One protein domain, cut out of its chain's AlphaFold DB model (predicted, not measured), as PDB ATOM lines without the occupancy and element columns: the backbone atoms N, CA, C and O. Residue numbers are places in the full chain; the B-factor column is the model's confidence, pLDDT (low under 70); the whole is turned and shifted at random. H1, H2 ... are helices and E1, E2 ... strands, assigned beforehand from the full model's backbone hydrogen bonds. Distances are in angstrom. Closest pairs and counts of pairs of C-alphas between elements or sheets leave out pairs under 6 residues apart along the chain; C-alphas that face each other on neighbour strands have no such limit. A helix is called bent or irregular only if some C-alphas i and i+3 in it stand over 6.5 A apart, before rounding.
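Overview. This is residues 321 to 432 of the 818 residues of an uncharacterized protein of Hevea brasiliensis (UniProt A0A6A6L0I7). A twisted wall of five antiparallel strands has two helices, H1 and H2, packed side by side over one face, H2 over the E1 and E2 part and H1 over the E5 and E4 part; the other face is bare. Beyond H2, the short H3 and a tail with no named element lead away from this body, and residues 416 to 422 stick out. The printed part has 112 residues, with E1 E2 E3 H1 E4 E5 H2 H3 along the chain, sheet order E1 - E2 - E3 - E5 - E4, and a mixed class of helices and strands. It is only just compact, close to loose, with a radius of gyration of the C-alphas of 15.6 A and spans of 48 by 34 by 21 A.

Along the chain. Begin with the sheet: find C-alpha 321 at (-37.836, -62.214, 32.648), where E1, residues 321 to 325, begins. E2 is residues 329 to 336, 23.3 A long; E3 is 339 to 347, 26.5 A; E5 is 378 to 387, 27.7 A. E4, residues 365 to 375, measures 26.5 A and bends by 77 degrees at residue 368. H1, residues 352 to 362, runs 15.5 A. H2, residues 395 to 411, runs 26.2 A to C-alpha 411 at (-50.366, -82.974, 49.542); it is only just irregular, with C-alphas 408 and 411 6.6 A apart. H3 is residues 413 to 416.

Arrangement. E1, E2 and E3 form a meander, each strand the antiparallel neighbour of the one before; look for N 322 and O 333 at 2.9 A, and N 332 and O 343 at 2.9 A. Between E3 and E5, N 342 and O 383 are 2.8 A apart; in the hairpin E4 and E5, N 371 and O 382 are 2.9 A apart. E3, H1 and E4 make a split strand-helix-strand unit, two strands running the same way with E5 between them, and its crossover is right-handed. H1 is on the sheet at a height of 8.4 A. H2 is on the same face; its closest C-alphas to E2 are Val 333 and Ala 395, 5.6 A. H1 and H2 touch, through residues 401 to 406 of H2 alone, closest at the C-alphas of Val 359 and Leu 402, 6.8 A, at a steep tilt of 43 degrees, opposite ways. H2 and H3 meet only through their link. Every O i to N i+4 pair is within hydrogen-bond range in H1, and 10 of 13 in H2; H3 is too short for such a pair.

Size, cuts and confidence. The C-alphas farthest apart, Asp 337 and Pro 421, are 49.1 A apart. The printed part has no cut and no long link. Its mean pLDDT is 74.4; residues 348 to 352, 389 to 392 and 408 to 432 are under 70.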
ATOM      1  N   TRP A 321     -37.592 -62.377  31.218       84.31
ATOM      2  CA  TRP A 321     -37.836 -62.214  32.648       84.31
ATOM      3  C   TRP A 321     -39.280 -62.575  32.975       84.31
ATOM      4  O   TRP A 321     -40.197 -62.152  32.270       84.31
ATOM      5  N   LEU A 322     -39.488 -63.364  34.030       86.06
ATOM      6  CA  LEU A 322     -40.819 -63.675  34.530       86.06
ATOM      7  C   LEU A 322     -40.818 -63.987  36.029       86.06
ATOM      8  O   LEU A 322     -40.279 -65.001  36.472       86.06
ATOM      9  N   GLN A 323     -41.555 -63.169  36.773       86.69
ATOM     10  CA  GLN A 323     -41.955 -63.434  38.148       86.69
ATOM     11  C   GLN A 323     -43.332 -64.114  38.173       86.69
ATOM     12  O   GLN A 323     -44.274 -63.671  37.512       86.69
ATOM     13  N   ARG A 324     -43.479 -65.183  38.960       82.12
ATOM     14  CA  ARG A 324     -44.765 -65.820  39.282       82.12
ATOM     15  C   ARG A 324     -44.862 -66.109  40.777       82.12
ATOM     16  O   ARG A 324     -43.868 -66.394  41.440       82.12
ATOM     17  N   LYS A 325     -46.081 -66.039  41.311       82.25
ATOM     18  CA  LYS A 325     -46.367 -66.244  42.736       82.25
ATOM     19  C   LYS A 325     -47.523 -67.219  42.921       82.25
ATOM     20  O   LYS A 325     -48.469 -67.230  42.136       82.25
ATOM     21  N   SER A 326     -47.430 -68.006  43.980       78.50
ATOM     22  CA  SER A 326     -48.430 -68.933  44.494       78.50
ATOM     23  C   SER A 326     -48.539 -68.764  46.016       78.50
ATOM     24  O   SER A 326     -47.883 -67.911  46.611       78.50
ATOM     25  N   LYS A 327     -49.396 -69.554  46.666       71.62
ATOM     26  CA  LYS A 327     -49.881 -69.303  48.034       71.62
ATOM     27  C   LYS A 327     -48.801 -69.331  49.129       71.62
ATOM     28  O   LYS A 327     -48.936 -68.601  50.105       71.62
ATOM     29  N   ASP A 328     -47.763 -70.153  48.975       71.75
ATOM     30  CA  ASP A 328     -46.605 -70.247  49.891       71.75
ATOM     31  C   ASP A 328     -45.248 -70.192  49.138       71.75
ATOM     32  O   ASP A 328     -44.198 -70.436  49.742       71.75
ATOM     33  N   THR A 329     -45.270 -69.910  47.826       80.88
ATOM     34  CA  THR A 329     -44.142 -70.088  46.891       80.88
ATOM     35  C   THR A 329     -44.077 -68.920  45.901       80.88
ATOM     36  O   THR A 329     -45.046 -68.655  45.194       80.88
ATOM     37  N   GLU A 330     -42.936 -68.249  45.786       86.94
ATOM     38  CA  GLU A 330     -42.648 -67.217  44.783       86.94
ATOM     39  C   GLU A 330     -41.403 -67.606  43.979       86.94
ATOM     40  O   GLU A 330     -40.395 -68.019  44.551       86.94
ATOM     41  N   VAL A 331     -41.480 -67.479  42.652       88.38
ATOM     42  CA  VAL A 331     -40.400 -67.814  41.719       88.38
ATOM     43  C   VAL A 331     -40.200 -66.654  40.754       88.38
ATOM     44  O   VAL A 331     -41.120 -66.268  40.036       88.38
ATOM     45  N   ASP A 332     -38.990 -66.115  40.727       89.75
ATOM     46  CA  ASP A 332     -38.549 -65.080  39.800       89.75
ATOM     47  C   ASP A 332     -37.420 -65.636  38.924       89.75
ATOM     48  O   ASP A 332     -36.428 -66.147  39.445       89.75
ATOM     49  N   VAL A 333     -37.590 -65.592  37.600       89.19
ATOM     50  CA  VAL A 333     -36.636 -66.142  36.624       89.19
ATOM     51  C   VAL A 333     -36.176 -65.043  35.681       89.19
ATOM     52  O   VAL A 333     -36.996 -64.370  35.054       89.19
ATOM     53  N   ARG A 334     -34.860 -64.900  35.528       89.50
ATOM     54  CA  ARG A 334     -34.211 -63.983  34.592       89.50
ATOM     55  C   ARG A 334     -33.198 -64.744  33.745       89.50
ATOM     56  O   ARG A 334     -32.181 -65.176  34.269       89.50
ATOM     57  N   ILE A 335     -33.472 -64.864  32.453       86.69
ATOM     58  CA  ILE A 335     -32.504 -65.289  31.437       86.69
ATOM     59  C   ILE A 335     -31.838 -64.034  30.864       86.69
ATOM     60  O   ILE A 335     -32.539 -63.060  30.567       86.69
ATOM     61  N   VAL A 336     -30.517 -64.058  30.702       84.25
ATOM     62  CA  VAL A 336     -29.719 -63.101  29.926       84.25
ATOM     63  C   VAL A 336     -28.738 -63.918  29.094       84.25
ATOM     64  O   VAL A 336     -27.841 -64.554  29.639       84.25
ATOM     65  N   ASP A 337     -28.937 -63.915  27.778       80.31
ATOM     66  CA  ASP A 337     -28.213 -64.778  26.841       80.31
ATOM     67  C   ASP A 337     -28.286 -66.257  27.291       80.31
ATOM     68  O   ASP A 337     -29.398 -66.789  27.337       80.31
ATOM     69  N   ASP A 338     -27.188 -66.916  27.667       80.69
ATOM     70  CA  ASP A 338     -27.232 -68.303  28.176       80.69
ATOM     71  C   ASP A 338     -27.249 -68.421  29.711       80.69
ATOM     72  O   ASP A 338     -27.357 -69.529  30.241       80.69
ATOM     73  N   GLU A 339     -27.145 -67.311  30.446       85.12
ATOM     74  CA  GLU A 339     -27.182 -67.301  31.913       85.12
ATOM     75  C   GLU A 339     -28.615 -67.152  32.436       85.12
ATOM     76  O   GLU A 339     -29.407 -66.345  31.947       85.12
ATOM     77  N   VAL A 340     -28.956 -67.922  33.470       86.94
ATOM     78  CA  VAL A 340     -30.288 -67.972  34.079       86.94
ATOM     79  C   VAL A 340     -30.181 -67.822  35.594       86.94
ATOM     80  O   VAL A 340     -29.748 -68.733  36.302       86.94
ATOM     81  N   THR A 341     -30.638 -66.682  36.103       88.62
ATOM     82  CA  THR A 341     -30.836 -66.429  37.533       88.62
ATOM     83  C   THR A 341     -32.253 -66.838  37.936       88.62
ATOM     84  O   THR A 341     -33.231 -66.323  37.391       88.62
ATOM     85  N   ILE A 342     -32.380 -67.729  38.920       90.06
ATOM     86  CA  ILE A 342     -33.657 -68.188  39.482       90.06
ATOM     87  C   ILE A 342     -33.679 -67.858  40.972       90.06
ATOM     88  O   ILE A 342     -32.911 -68.418  41.752       90.06
ATOM     89  N   LYS A 343     -34.593 -66.987  41.396       90.38
ATOM     90  CA  LYS A 343     -34.851 -66.687  42.806       90.38
ATOM     91  C   LYS A 343     -36.133 -67.384  43.254       90.38
ATOM     92  O   LYS A 343     -37.219 -67.067  42.776       90.38
ATOM     93  N   LEU A 344     -36.007 -68.313  44.196       86.31
ATOM     94  CA  LEU A 344     -37.106 -69.054  44.814       86.31
ATOM     95  C   LEU A 344     -37.273 -68.596  46.264       86.31
ATOM     96  O   LEU A 344     -36.373 -68.788  47.078       86.31
ATOM     97  N   VAL A 345     -38.436 -68.050  46.607       84.88
ATOM     98  CA  VAL A 345     -38.815 -67.731  47.989       84.88
ATOM     99  C   VAL A 345     -39.949 -68.661  48.405       84.88
ATOM    100  O   VAL A 345     -40.994 -68.699  47.760       84.88
ATOM    101  N   GLN A 346     -39.758 -69.430  49.474       81.44
ATOM    102  CA  GLN A 346     -40.727 -70.425  49.931       81.44
ATOM    103  C   GLN A 346     -40.874 -70.391  51.451       81.44
ATOM    104  O   GLN A 346     -39.884 -70.337  52.180       81.44
ATOM    105  N   ARG A 347     -42.108 -70.476  51.953       77.56
ATOM    106  CA  ARG A 347     -42.363 -70.595  53.395       77.56
ATOM    107  C   ARG A 347     -41.773 -71.899  53.959       77.56
ATOM    108  O   ARG A 347     -41.930 -72.943  53.327       77.56
ATOM    109  N   LYS A 348     -41.135 -71.845  55.140       66.50
ATOM    110  CA  LYS A 348     -40.422 -72.946  55.831       66.50
ATOM    111  C   LYS A 348     -41.148 -74.294  55.722       66.50
ATOM    112  O   LYS A 348     -42.079 -74.579  56.474       66.50
ATOM    113  N   LYS A 349     -40.676 -75.139  54.805       61.16
ATOM    114  CA  LYS A 349     -41.093 -76.532  54.595       61.16
ATOM    115  C   LYS A 349     -39.842 -77.349  54.258       61.16
ATOM    116  O   LYS A 349     -38.903 -76.832  53.657       61.16
ATOM    117  N   ILE A 350     -39.801 -78.604  54.695       57.91
ATOM    118  CA  ILE A 350     -38.591 -79.439  54.633       57.91
ATOM    119  C   ILE A 350     -38.394 -79.996  53.203       57.91
ATOM    120  O   ILE A 350     -39.369 -80.302  52.520       57.91
ATOM    121  N   ASN A 351     -37.135 -80.170  52.779       59.81
ATOM    122  CA  ASN A 351     -36.685 -80.875  51.560       59.81
ATOM    123  C   ASN A 351     -36.911 -80.213  50.182       59.81
ATOM    124  O   ASN A 351     -36.715 -80.881  49.169       59.81
ATOM    125  N   CYS A 352     -37.247 -78.924  50.079       66.81
ATOM    126  CA  CYS A 352     -37.496 -78.293  48.770       66.81
ATOM    127  C   CYS A 352     -36.299 -78.314  47.792       66.81
ATOM    128  O   CYS A 352     -36.507 -78.526  46.598       66.81
ATOM    129  N   LEU A 353     -35.058 -78.172  48.275       72.56
ATOM    130  CA  LEU A 353     -33.852 -78.122  47.431       72.56
ATOM    131  C   LEU A 353     -33.636 -79.374  46.563       72.56
ATOM    132  O   LEU A 353     -33.312 -79.240  45.386       72.56
ATOM    133  N   LEU A 354     -33.875 -80.574  47.103       73.38
ATOM    134  CA  LEU A 354     -33.735 -81.843  46.367       73.38
ATOM    135  C   LEU A 354     -34.661 -81.909  45.143       73.38
ATOM    136  O   LEU A 354     -34.308 -82.464  44.106       73.38
ATOM    137  N   ILE A 355     -35.852 -81.325  45.266       73.12
ATOM    138  CA  ILE A 355     -36.829 -81.254  44.182       73.12
ATOM    139  C   ILE A 355     -36.459 -80.178  43.164       73.12
ATOM    140  O   ILE A 355     -36.620 -80.407  41.968       73.12
ATOM    141  N   VAL A 356     -35.949 -79.027  43.612       81.81
ATOM    142  CA  VAL A 356     -35.500 -77.968  42.698       81.81
ATOM    143  C   VAL A 356     -34.325 -78.454  41.855       81.81
ATOM    144  O   VAL A 356     -34.390 -78.289  40.645       81.81
ATOM    145  N   SER A 357     -33.335 -79.134  42.452       81.44
ATOM    146  CA  SER A 357     -32.224 -79.766  41.717       81.44
ATOM    147  C   SER A 357     -32.748 -80.636  40.576       81.44
ATOM    148  O   SER A 357     -32.457 -80.359  39.419       81.44
ATOM    149  N   LYS A 358     -33.653 -81.578  40.878       80.75
ATOM    150  CA  LYS A 358     -34.259 -82.443  39.859       80.75
ATOM    151  C   LYS A 358     -35.007 -81.671  38.761       80.75
ATOM    152  O   LYS A 358     -35.058 -82.130  37.625       80.75
ATOM    153  N   VAL A 359     -35.606 -80.519  39.067       82.31
ATOM    154  CA  VAL A 359     -36.254 -79.679  38.046       82.31
ATOM    155  C   VAL A 359     -35.229 -78.951  37.169       82.31
ATOM    156  O   VAL A 359     -35.509 -78.759  35.991       82.31
ATOM    157  N   LEU A 360     -34.053 -78.586  37.690       85.06
ATOM    158  CA  LEU A 360     -32.947 -78.057  36.881       85.06
ATOM    159  C   LEU A 360     -32.358 -79.151  35.975       85.06
ATOM    160  O   LEU A 360     -32.186 -78.913  34.781       85.06
ATOM    161  N   ASP A 361     -32.181 -80.367  36.507       83.12
ATOM    162  CA  ASP A 361     -31.750 -81.550  35.749       83.12
ATOM    163  C   ASP A 361     -32.742 -81.872  34.606       83.12
ATOM    164  O   ASP A 361     -32.351 -82.016  33.448       83.12
ATOM    165  N   GLU A 362     -34.053 -81.914  34.901       83.75
ATOM    166  CA  GLU A 362     -35.128 -82.124  33.911       83.75
ATOM    167  C   GLU A 362     -35.224 -81.009  32.850       83.75
ATOM    168  O   GLU A 362     -35.815 -81.230  31.793       83.75
ATOM    169  N   LEU A 363     -34.688 -79.816  33.127       81.81
ATOM    170  CA  LEU A 363     -34.691 -78.662  32.221       81.81
ATOM    171  C   LEU A 363     -33.346 -78.439  31.511       81.81
ATOM    172  O   LEU A 363     -33.254 -77.503  30.721       81.81
ATOM    173  N   GLN A 364     -32.332 -79.277  31.763       81.44
ATOM    174  CA  GLN A 364     -30.969 -79.111  31.241       81.44
ATOM    175  C   GLN A 364     -30.388 -77.718  31.556       81.44
ATOM    176  O   GLN A 364     -29.984 -76.963  30.666       81.44
ATOM    177  N   LEU A 365     -30.368 -77.383  32.849       84.50
ATOM    178  CA  LEU A 365     -29.785 -76.154  33.387       84.50
ATOM    179  C   LEU A 365     -28.586 -76.503  34.283       84.50
ATOM    180  O   LEU A 365     -28.772 -77.001  35.391       84.50
ATOM    181  N   ASP A 366     -27.371 -76.234  33.805       83.56
ATOM    182  CA  ASP A 366     -26.125 -76.485  34.540       83.56
ATOM    183  C   ASP A 366     -26.013 -75.538  35.743       83.56
ATOM    184  O   ASP A 366     -26.259 -74.338  35.613       83.56
ATOM    185  N   LEU A 367     -25.669 -76.046  36.926       84.56
ATOM    186  CA  LEU A 367     -25.801 -75.317  38.190       84.56
ATOM    187  C   LEU A 367     -24.471 -74.726  38.666       84.56
ATOM    188  O   LEU A 367     -23.754 -75.312  39.474       84.56
ATOM    189  N   HIS A 368     -24.185 -73.504  38.214       85.25
ATOM    190  CA  HIS A 368     -22.950 -72.789  38.541       85.25
ATOM    191  C   HIS A 368     -22.851 -72.376  40.022       85.25
ATOM    192  O   HIS A 368     -21.763 -72.410  40.596       85.25
ATOM    193  N   HIS A 369     -23.944 -71.917  40.645       83.88
ATOM    194  CA  HIS A 369     -23.907 -71.397  42.021       83.88
ATOM    195  C   HIS A 369     -25.281 -71.403  42.708       83.88
ATOM    196  O   HIS A 369     -26.297 -71.081  42.091       83.88
ATOM    197  N   VAL A 370     -25.297 -71.688  44.017       86.12
ATOM    198  CA  VAL A 370     -26.478 -71.573  44.888       86.12
ATOM    199  C   VAL A 370     -26.147 -70.707  46.100       86.12
ATOM    200  O   VAL A 370     -25.326 -71.092  46.927       86.12
ATOM    201  N   ALA A 371     -26.861 -69.593  46.263       84.12
ATOM    202  CA  ALA A 371     -26.955 -68.899  47.546       84.12
ATOM    203  C   ALA A 371     -28.282 -69.238  48.237       84.12
ATOM    204  O   ALA A 371     -29.326 -69.353  47.593       84.12
ATOM    205  N   GLY A 372     -28.257 -69.372  49.563       84.12
ATOM    206  CA  GLY A 372     -29.438 -69.648  50.378       84.12
ATOM    207  C   GLY A 372     -29.433 -68.833  51.664       84.12
ATOM    208  O   GLY A 372     -28.421 -68.757  52.354       84.12
ATOM    209  N   GLY A 373     -30.576 -68.241  51.996       77.75
ATOM    210  CA  GLY A 373     -30.805 -67.517  53.242       77.75
ATOM    211  C   GLY A 373     -32.182 -67.827  53.824       77.75
ATOM    212  O   GLY A 373     -33.044 -68.400  53.154       77.75
ATOM    213  N   HIS A 374     -32.408 -67.432  55.075       75.25
ATOM    214  CA  HIS A 374     -33.725 -67.490  55.705       75.25
ATOM    215  C   HIS A 374     -34.114 -66.106  56.233       75.25
ATOM    216  O   HIS A 374     -33.289 -65.392  56.794       75.25
ATOM    217  N   ILE A 375     -35.368 -65.719  56.014       75.44
ATOM    218  CA  ILE A 375     -35.928 -64.410  56.361       75.44
ATOM    219  C   ILE A 375     -37.249 -64.676  57.083       75.44
ATOM    220  O   ILE A 375     -38.252 -65.035  56.461       75.44
ATOM    221  N   GLY A 376     -37.234 -64.570  58.414       78.69
ATOM    222  CA  GLY A 376     -38.373 -64.942  59.256       78.69
ATOM    223  C   GLY A 376     -38.785 -66.398  59.026       78.69
ATOM    224  O   GLY A 376     -38.024 -67.316  59.334       78.69
ATOM    225  N   ASP A 377     -39.978 -66.601  58.462       76.94
ATOM    226  CA  ASP A 377     -40.561 -67.907  58.122       76.94
ATOM    227  C   ASP A 377     -40.426 -68.312  56.645       76.94
ATOM    228  O   ASP A 377     -41.076 -69.263  56.209       76.94
ATOM    229  N   TYR A 378     -39.554 -67.655  55.880       79.44
ATOM    230  CA  TYR A 378     -39.272 -67.994  54.484       79.44
ATOM    231  C   TYR A 378     -37.809 -68.395  54.288       79.44
ATOM    232  O   TYR A 378     -36.906 -67.758  54.826       79.44
ATOM    233  N   TYR A 379     -37.571 -69.422  53.478       81.94
ATOM    234  CA  TYR A 379     -36.282 -69.647  52.833       81.94
ATOM    235  C   TYR A 379     -36.256 -68.890  51.503       81.94
ATOM    236  O   TYR A 379     -37.235 -68.905  50.758       81.94
ATOM    237  N   SER A 380     -35.137 -68.235  51.209       86.56
ATOM    238  CA  SER A 380     -34.872 -67.571  49.935       86.56
ATOM    239  C   SER A 380     -33.623 -68.190  49.324       86.56
ATOM    240  O   SER A 380     -32.534 -68.057  49.880       86.56
ATOM    241  N   PHE A 381     -33.782 -68.839  48.178       87.06
ATOM    242  CA  PHE A 381     -32.704 -69.438  47.400       87.06
ATOM    243  C   PHE A 381     -32.502 -68.670  46.097       87.06
ATOM    244  O   PHE A 381     -33.462 -68.183  45.498       87.06
ATOM    245  N   LEU A 382     -31.251 -68.569  45.665       89.62
ATOM    246  CA  LEU A 382     -30.837 -67.955  44.413       89.62
ATOM    247  C   LEU A 382     -29.927 -68.944  43.682       89.62
ATOM    248  O   LEU A 382     -28.805 -69.190  44.122       89.62
ATOM    249  N   PHE A 383     -30.430 -69.511  42.591       89.62
ATOM    250  CA  PHE A 383     -29.694 -70.409  41.709       89.62
ATOM    251  C   PHE A 383     -29.209 -69.594  40.511       89.62
ATOM    252  O   PHE A 383     -30.021 -68.989  39.810       89.62
ATOM    253  N   ASN A 384     -27.903 -69.584  40.270       88.12
ATOM    254  CA  ASN A 384     -27.339 -69.133  39.004       88.12
ATOM    255  C   ASN A 384     -27.016 -70.387  38.195       88.12
ATOM    256  O   ASN A 384     -26.252 -71.243  38.646       88.12
ATOM    257  N   THR A 385     -27.629 -70.491  37.025       86.81
ATOM    258  CA  THR A 385     -27.563 -71.655  36.138       86.81
ATOM    259  C   THR A 385     -27.210 -71.227  34.717       86.81
ATOM    260  O   THR A 385     -27.457 -70.077  34.359       86.81
ATOM    261  N   LYS A 386     -26.661 -72.127  33.901       84.75
ATOM    262  CA  LYS A 386     -26.422 -71.901  32.469       84.75
ATOM    263  C   LYS A 386     -27.231 -72.888  31.630       84.75
ATOM    264  O   LYS A 386     -27.409 -74.040  32.013       84.75
ATOM    265  N   ILE A 387     -27.735 -72.439  30.487       82.56
ATOM    266  CA  ILE A 387     -28.451 -73.295  29.537       82.56
ATOM    267  C   ILE A 387     -27.435 -74.080  28.697       82.56
ATOM    268  O   ILE A 387     -26.477 -73.495  28.189       82.56
ATOM    269  N   TYR A 388     -27.637 -75.392  28.533       73.44
ATOM    270  CA  TYR A 388     -26.799 -76.191  27.633       73.44
ATOM    271  C   TYR A 388     -26.980 -75.784  26.163       73.44
ATOM    272  O   TYR A 388     -28.081 -75.455  25.707       73.44
ATOM    273  N   GLU A 389     -25.876 -75.824  25.420       53.69
ATOM    274  CA  GLU A 389     -25.793 -75.403  24.022       53.69
ATOM    275  C   GLU A 389     -26.697 -76.279  23.137       53.69
ATOM    276  O   GLU A 389     -26.499 -77.485  23.013       53.69
ATOM    277  N   GLY A 390     -27.744 -75.663  22.573       50.72
ATOM    278  CA  GLY A 390     -28.809 -76.333  21.814       50.72
ATOM    279  C   GLY A 390     -30.197 -76.327  22.475       50.72
ATOM    280  O   GLY A 390     -31.190 -76.511  21.773       50.72
ATOM    281  N   SER A 391     -30.315 -76.055  23.783       60.69
ATOM    282  CA  SER A 391     -31.599 -76.162  24.503       60.69
ATOM    283  C   SER A 391     -32.370 -74.837  24.620       60.69
ATOM    284  O   SER A 391     -31.896 -73.836  25.158       60.69
ATOM    285  N   SER A 392     -33.618 -74.821  24.138       59.56
ATOM    286  CA  SER A 392     -34.449 -73.620  23.911       59.56
ATOM    287  C   SER A 392     -35.448 -73.290  25.039       59.56
ATOM    288  O   SER A 392     -36.570 -72.841  24.806       59.56
ATOM    289  N   VAL A 393     -35.046 -73.477  26.302       71.94
ATOM    290  CA  VAL A 393     -35.870 -73.141  27.479       71.94
ATOM    291  C   VAL A 393     -36.147 -71.625  27.582       71.94
ATOM    292  O   VAL A 393     -35.243 -70.810  27.390       71.94
ATOM    293  N   TYR A 394     -37.386 -71.253  27.926       79.88
ATOM    294  CA  TYR A 394     -37.829 -69.877  28.217       79.88
ATOM    295  C   TYR A 394     -38.120 -69.683  29.715       79.88
ATOM    296  O   TYR A 394     -38.581 -70.618  30.374       79.88
ATOM    297  N   ALA A 395     -37.986 -68.455  30.238       83.25
ATOM    298  CA  ALA A 395     -38.291 -68.127  31.642       83.25
ATOM    299  C   ALA A 395     -39.703 -68.570  32.088       83.25
ATOM    300  O   ALA A 395     -39.908 -68.982  33.230       83.25
ATOM    301  N   SER A 396     -40.671 -68.549  31.166       82.56
ATOM    302  CA  SER A 396     -42.038 -69.030  31.383       82.56
ATOM    303  C   SER A 396     -42.130 -70.535  31.640       82.56
ATOM    304  O   SER A 396     -42.897 -70.946  32.510       82.56
ATOM    305  N   ALA A 397     -41.343 -71.358  30.943       82.94
ATOM    306  CA  ALA A 397     -41.297 -72.800  31.174       82.94
ATOM    307  C   ALA A 397     -40.697 -73.114  32.554       82.94
ATOM    308  O   ALA A 397     -41.289 -73.873  33.322       82.94
ATOM    309  N   ILE A 398     -39.585 -72.454  32.895       83.69
ATOM    310  CA  ILE A 398     -38.863 -72.617  34.168       83.69
ATOM    311  C   ILE A 398     -39.763 -72.243  35.355       83.69
ATOM    312  O   ILE A 398     -39.993 -73.064  36.245       83.69
ATOM    313  N   ALA A 399     -40.342 -71.036  35.343       87.25
ATOM    314  CA  ALA A 399     -41.196 -70.550  36.428       87.25
ATOM    315  C   ALA A 399     -42.459 -71.413  36.617       87.25
ATOM    316  O   ALA A 399     -42.861 -71.686  37.748       87.25
ATOM    317  N   ASN A 400     -43.070 -71.883  35.521       84.81
ATOM    318  CA  ASN A 400     -44.241 -72.759  35.580       84.81
ATOM    319  C   ASN A 400     -43.903 -74.129  36.172       84.81
ATOM    320  O   ASN A 400     -44.595 -74.583  37.081       84.81
ATOM    321  N   LYS A 401     -42.838 -74.772  35.677       84.62
ATOM    322  CA  LYS A 401     -42.401 -76.102  36.118       84.62
ATOM    323  C   LYS A 401     -42.015 -76.095  37.599       84.62
ATOM    324  O   LYS A 401     -42.446 -76.977  38.338       84.62
ATOM    325  N   LEU A 402     -41.266 -75.083  38.048       83.81
ATOM    326  CA  LEU A 402     -40.885 -74.939  39.456       83.81
ATOM    327  C   LEU A 402     -42.108 -74.776  40.365       83.81
ATOM    328  O   LEU A 402     -42.229 -75.518  41.337       83.81
ATOM    329  N   ILE A 403     -43.044 -73.874  40.037       83.88
ATOM    330  CA  ILE A 403     -44.261 -73.688  40.845       83.88
ATOM    331  C   ILE A 403     -45.124 -74.956  40.847       83.88
ATOM    332  O   ILE A 403     -45.543 -75.392  41.917       83.88
ATOM    333  N   GLU A 404     -45.354 -75.595  39.692       81.50
ATOM    334  CA  GLU A 404     -46.176 -76.811  39.623       81.50
ATOM    335  C   GLU A 404     -45.595 -77.928  40.501       81.50
ATOM    336  O   GLU A 404     -46.317 -78.538  41.292       81.50
ATOM    337  N   VAL A 405     -44.288 -78.192  40.400       77.44
ATOM    338  CA  VAL A 405     -43.643 -79.285  41.137       77.44
ATOM    339  C   VAL A 405     -43.536 -78.969  42.635       77.44
ATOM    340  O   VAL A 405     -43.829 -79.848  43.450       77.44
ATOM    341  N   VAL A 406     -43.194 -77.732  43.016       75.12
ATOM    342  CA  VAL A 406     -43.102 -77.320  44.428       75.12
ATOM    343  C   VAL A 406     -44.476 -77.336  45.111       75.12
ATOM    344  O   VAL A 406     -44.606 -77.882  46.209       75.12
ATOM    345  N   ASP A 407     -45.527 -76.830  44.462       70.12
ATOM    346  CA  ASP A 407     -46.870 -76.796  45.054       70.12
ATOM    347  C   ASP A 407     -47.542 -78.182  45.067       70.12
ATOM    348  O   ASP A 407     -48.262 -78.517  46.014       70.12
ATOM    349  N   ARG A 408     -47.262 -79.053  44.081       65.50
ATOM    350  CA  ARG A 408     -47.750 -80.451  44.055       65.50
ATOM    351  C   ARG A 408     -47.400 -81.241  45.317       65.50
ATOM    352  O   ARG A 408     -48.126 -82.190  45.624       65.50
ATOM    353  N   LEU A 409     -46.322 -80.875  46.014       59.59
ATOM    354  CA  LEU A 409     -45.800 -81.573  47.190       59.59
ATOM    355  C   LEU A 409     -46.537 -81.251  48.494       59.59
ATOM    356  O   LEU A 409     -46.456 -82.054  49.426       59.59
ATOM    357  N   MET A 410     -47.325 -80.165  48.550       51.03
ATOM    358  CA  MET A 410     -48.150 -79.826  49.723       51.03
ATOM    359  C   MET A 410     -49.056 -80.977  50.187       51.03
ATOM    360  O   MET A 410     -49.366 -81.069  51.374       51.03
ATOM    361  N   HIS A 411     -49.453 -81.863  49.271       48.16
ATOM    362  CA  HIS A 411     -50.366 -82.974  49.542       48.16
ATOM    363  C   HIS A 411     -49.695 -84.338  49.768       48.16
ATOM    364  O   HIS A 411     -50.390 -85.265  50.174       48.16
ATOM    365  N   GLN A 412     -48.394 -84.504  49.493       47.62
ATOM    366  CA  GLN A 412     -47.777 -85.841  49.440       47.62
ATOM    367  C   GLN A 412     -46.865 -86.160  50.639       47.62
ATOM    368  O   GLN A 412     -46.863 -87.294  51.114       47.62
ATOM    369  N   LEU A 413     -46.147 -85.173  51.186       49.88
ATOM    370  CA  LEU A 413     -45.164 -85.420  52.255       49.88
ATOM    371  C   LEU A 413     -45.775 -85.704  53.642       49.88
ATOM    372  O   LEU A 413     -45.165 -86.428  54.424       49.88
ATOM    373  N   HIS A 414     -46.985 -85.212  53.939       50.53
ATOM    374  CA  HIS A 414     -47.613 -85.364  55.265       50.53
ATOM    375  C   HIS A 414     -48.060 -86.795  55.625       50.53
ATOM    376  O   HIS A 414     -48.185 -87.092  56.809       50.53
ATOM    377  N   LEU A 415     -48.306 -87.684  54.649       49.12
ATOM    378  CA  LEU A 415     -48.631 -89.094  54.940       49.12
ATOM    379  C   LEU A 415     -47.391 -90.001  54.971       49.12
ATOM    380  O   LEU A 415     -47.414 -91.030  55.647       49.12
ATOM    381  N   GLN A 416     -46.309 -89.637  54.272       49.44
ATOM    382  CA  GLN A 416     -45.069 -90.421  54.294       49.44
ATOM    383  C   GLN A 416     -44.279 -90.225  55.593       49.44
ATOM    384  O   GLN A 416     -43.706 -91.190  56.088       49.44
ATOM    385  N   SER A 417     -44.291 -89.028  56.191       50.03
ATOM    386  CA  SER A 417     -43.589 -88.753  57.458       50.03
ATOM    387  C   SER A 417     -44.117 -89.544  58.662       50.03
ATOM    388  O   SER A 417     -43.386 -89.730  59.629       50.03
ATOM    389  N   LEU A 418     -45.361 -90.032  58.601       53.38
ATOM    390  CA  LEU A 418     -45.970 -90.898  59.620       53.38
ATOM    391  C   LEU A 418     -45.789 -92.401  59.325       53.38
ATOM    392  O   LEU A 418     -46.173 -93.230  60.142       53.38
ATOM    393  N   ASN A 419     -45.203 -92.755  58.176       57.19
ATOM    394  CA  ASN A 419     -44.964 -94.134  57.735       57.19
ATOM    395  C   ASN A 419     -46.251 -94.988  57.589       57.19
ATOM    396  O   ASN A 419     -46.309 -96.144  58.010       57.19
ATOM    397  N   CYS A 420     -47.301 -94.406  56.993       55.28
ATOM    398  CA  CYS A 420     -48.602 -95.060  56.801       55.28
ATOM    399  C   CYS A 420     -48.519 -96.310  55.892       55.28
ATOM    400  O   CYS A 420     -48.061 -96.193  54.753       55.28
ATOM    401  N   PRO A 421     -49.016 -97.489  56.326       56.75
ATOM    402  CA  PRO A 421     -48.930 -98.730  55.549       56.75
ATOM    403  C   PRO A 421     -49.939 -98.814  54.386       56.75
ATOM    404  O   PRO A 421     -49.861 -99.732  53.568       56.75
ATOM    405  N   PHE A 422     -50.888 -97.878  54.283       62.31
ATOM    406  CA  PHE A 422     -51.933 -97.888  53.255       62.31
ATOM    407  C   PHE A 422     -51.553 -97.015  52.049       62.31
ATOM    408  O   PHE A 422     -51.339 -95.809  52.174       62.31
ATOM    409  N   LYS A 423     -51.526 -97.608  50.845       55.91
ATOM    410  CA  LYS A 423     -51.256 -96.900  49.579       55.91
ATOM    411  C   LYS A 423     -52.432 -95.999  49.167       55.91
ATOM    412  O   LYS A 423     -53.272 -96.392  48.361       55.91
ATOM    413  N   VAL A 424     -52.475 -94.774  49.689       57.44
ATOM    414  CA  VAL A 424     -53.441 -93.745  49.263       57.44
ATOM    415  C   VAL A 424     -52.990 -93.104  47.945       57.44
ATOM    416  O   VAL A 424     -51.861 -92.632  47.831       57.44
ATOM    417  N   ILE A 425     -53.878 -93.055  46.947       58.22
ATOM    418  CA  ILE A 425     -53.603 -92.466  45.627       58.22
ATOM    419  C   ILE A 425     -54.197 -91.046  45.558       58.22
ATOM    420  O   ILE A 425     -55.198 -90.735  46.205       58.22
ATOM    421  N   ARG A 426     -53.595 -90.158  44.752       49.75
ATOM    422  CA  ARG A 426     -53.977 -88.732  44.612       49.75
ATOM    423  C   ARG A 426     -55.457 -88.503  44.246       49.75
ATOM    424  O   ARG A 426     -55.997 -87.446  44.556       49.75
ATOM    425  N   SER A 427     -56.116 -89.472  43.609       56.38
ATOM    426  CA  SER A 427     -57.558 -89.458  43.320       56.38
ATOM    427  C   SER A 427     -58.420 -89.660  44.573       56.38
ATOM    428  O   SER A 427     -59.421 -88.963  44.734       56.38
ATOM    429  N   THR A 428     -58.013 -90.545  45.488       56.31
ATOM    430  CA  THR A 428     -58.748 -90.893  46.718       56.31
ATOM    431  C   THR A 428     -58.919 -89.686  47.646       56.31
ATOM    432  O   THR A 428     -59.982 -89.501  48.231       56.31
ATOM    433  N   LEU A 429     -57.903 -88.817  47.729       56.81
ATOM    434  CA  LEU A 429     -57.931 -87.597  48.550       56.81
ATOM    435  C   LEU A 429     -58.748 -86.444  47.939       56.81
ATOM    436  O   LEU A 429     -59.092 -85.506  48.652       56.81
ATOM    437  N   ARG A 430     -59.050 -86.477  46.632       56.47
ATOM    438  CA  ARG A 430     -59.721 -85.362  45.933       56.47
ATOM    439  C   ARG A 430     -61.252 -85.406  46.045       56.47
ATOM    440  O   ARG A 430     -61.898 -84.393  45.804       56.47
ATOM    441  N   ALA A 431     -61.820 -86.560  46.401       56.62
ATOM    442  CA  ALA A 431     -63.258 -86.761  46.582       56.62
ATOM    443  C   ALA A 431     -63.538 -87.841  47.655       56.62
ATOM    444  O   ALA A 431     -63.978 -88.946  47.312       56.62
ATOM    445  N   PRO A 432     -63.280 -87.559  48.950       54.19
ATOM    446  CA  PRO A 432     -63.418 -88.547  50.031       54.19
ATOM    447  C   PRO A 432     -64.868 -89.023  50.244       54.19
ATOM    448  O   PRO A 432     -65.092 -90.098  50.787       54.19
TER     449      PRO A 432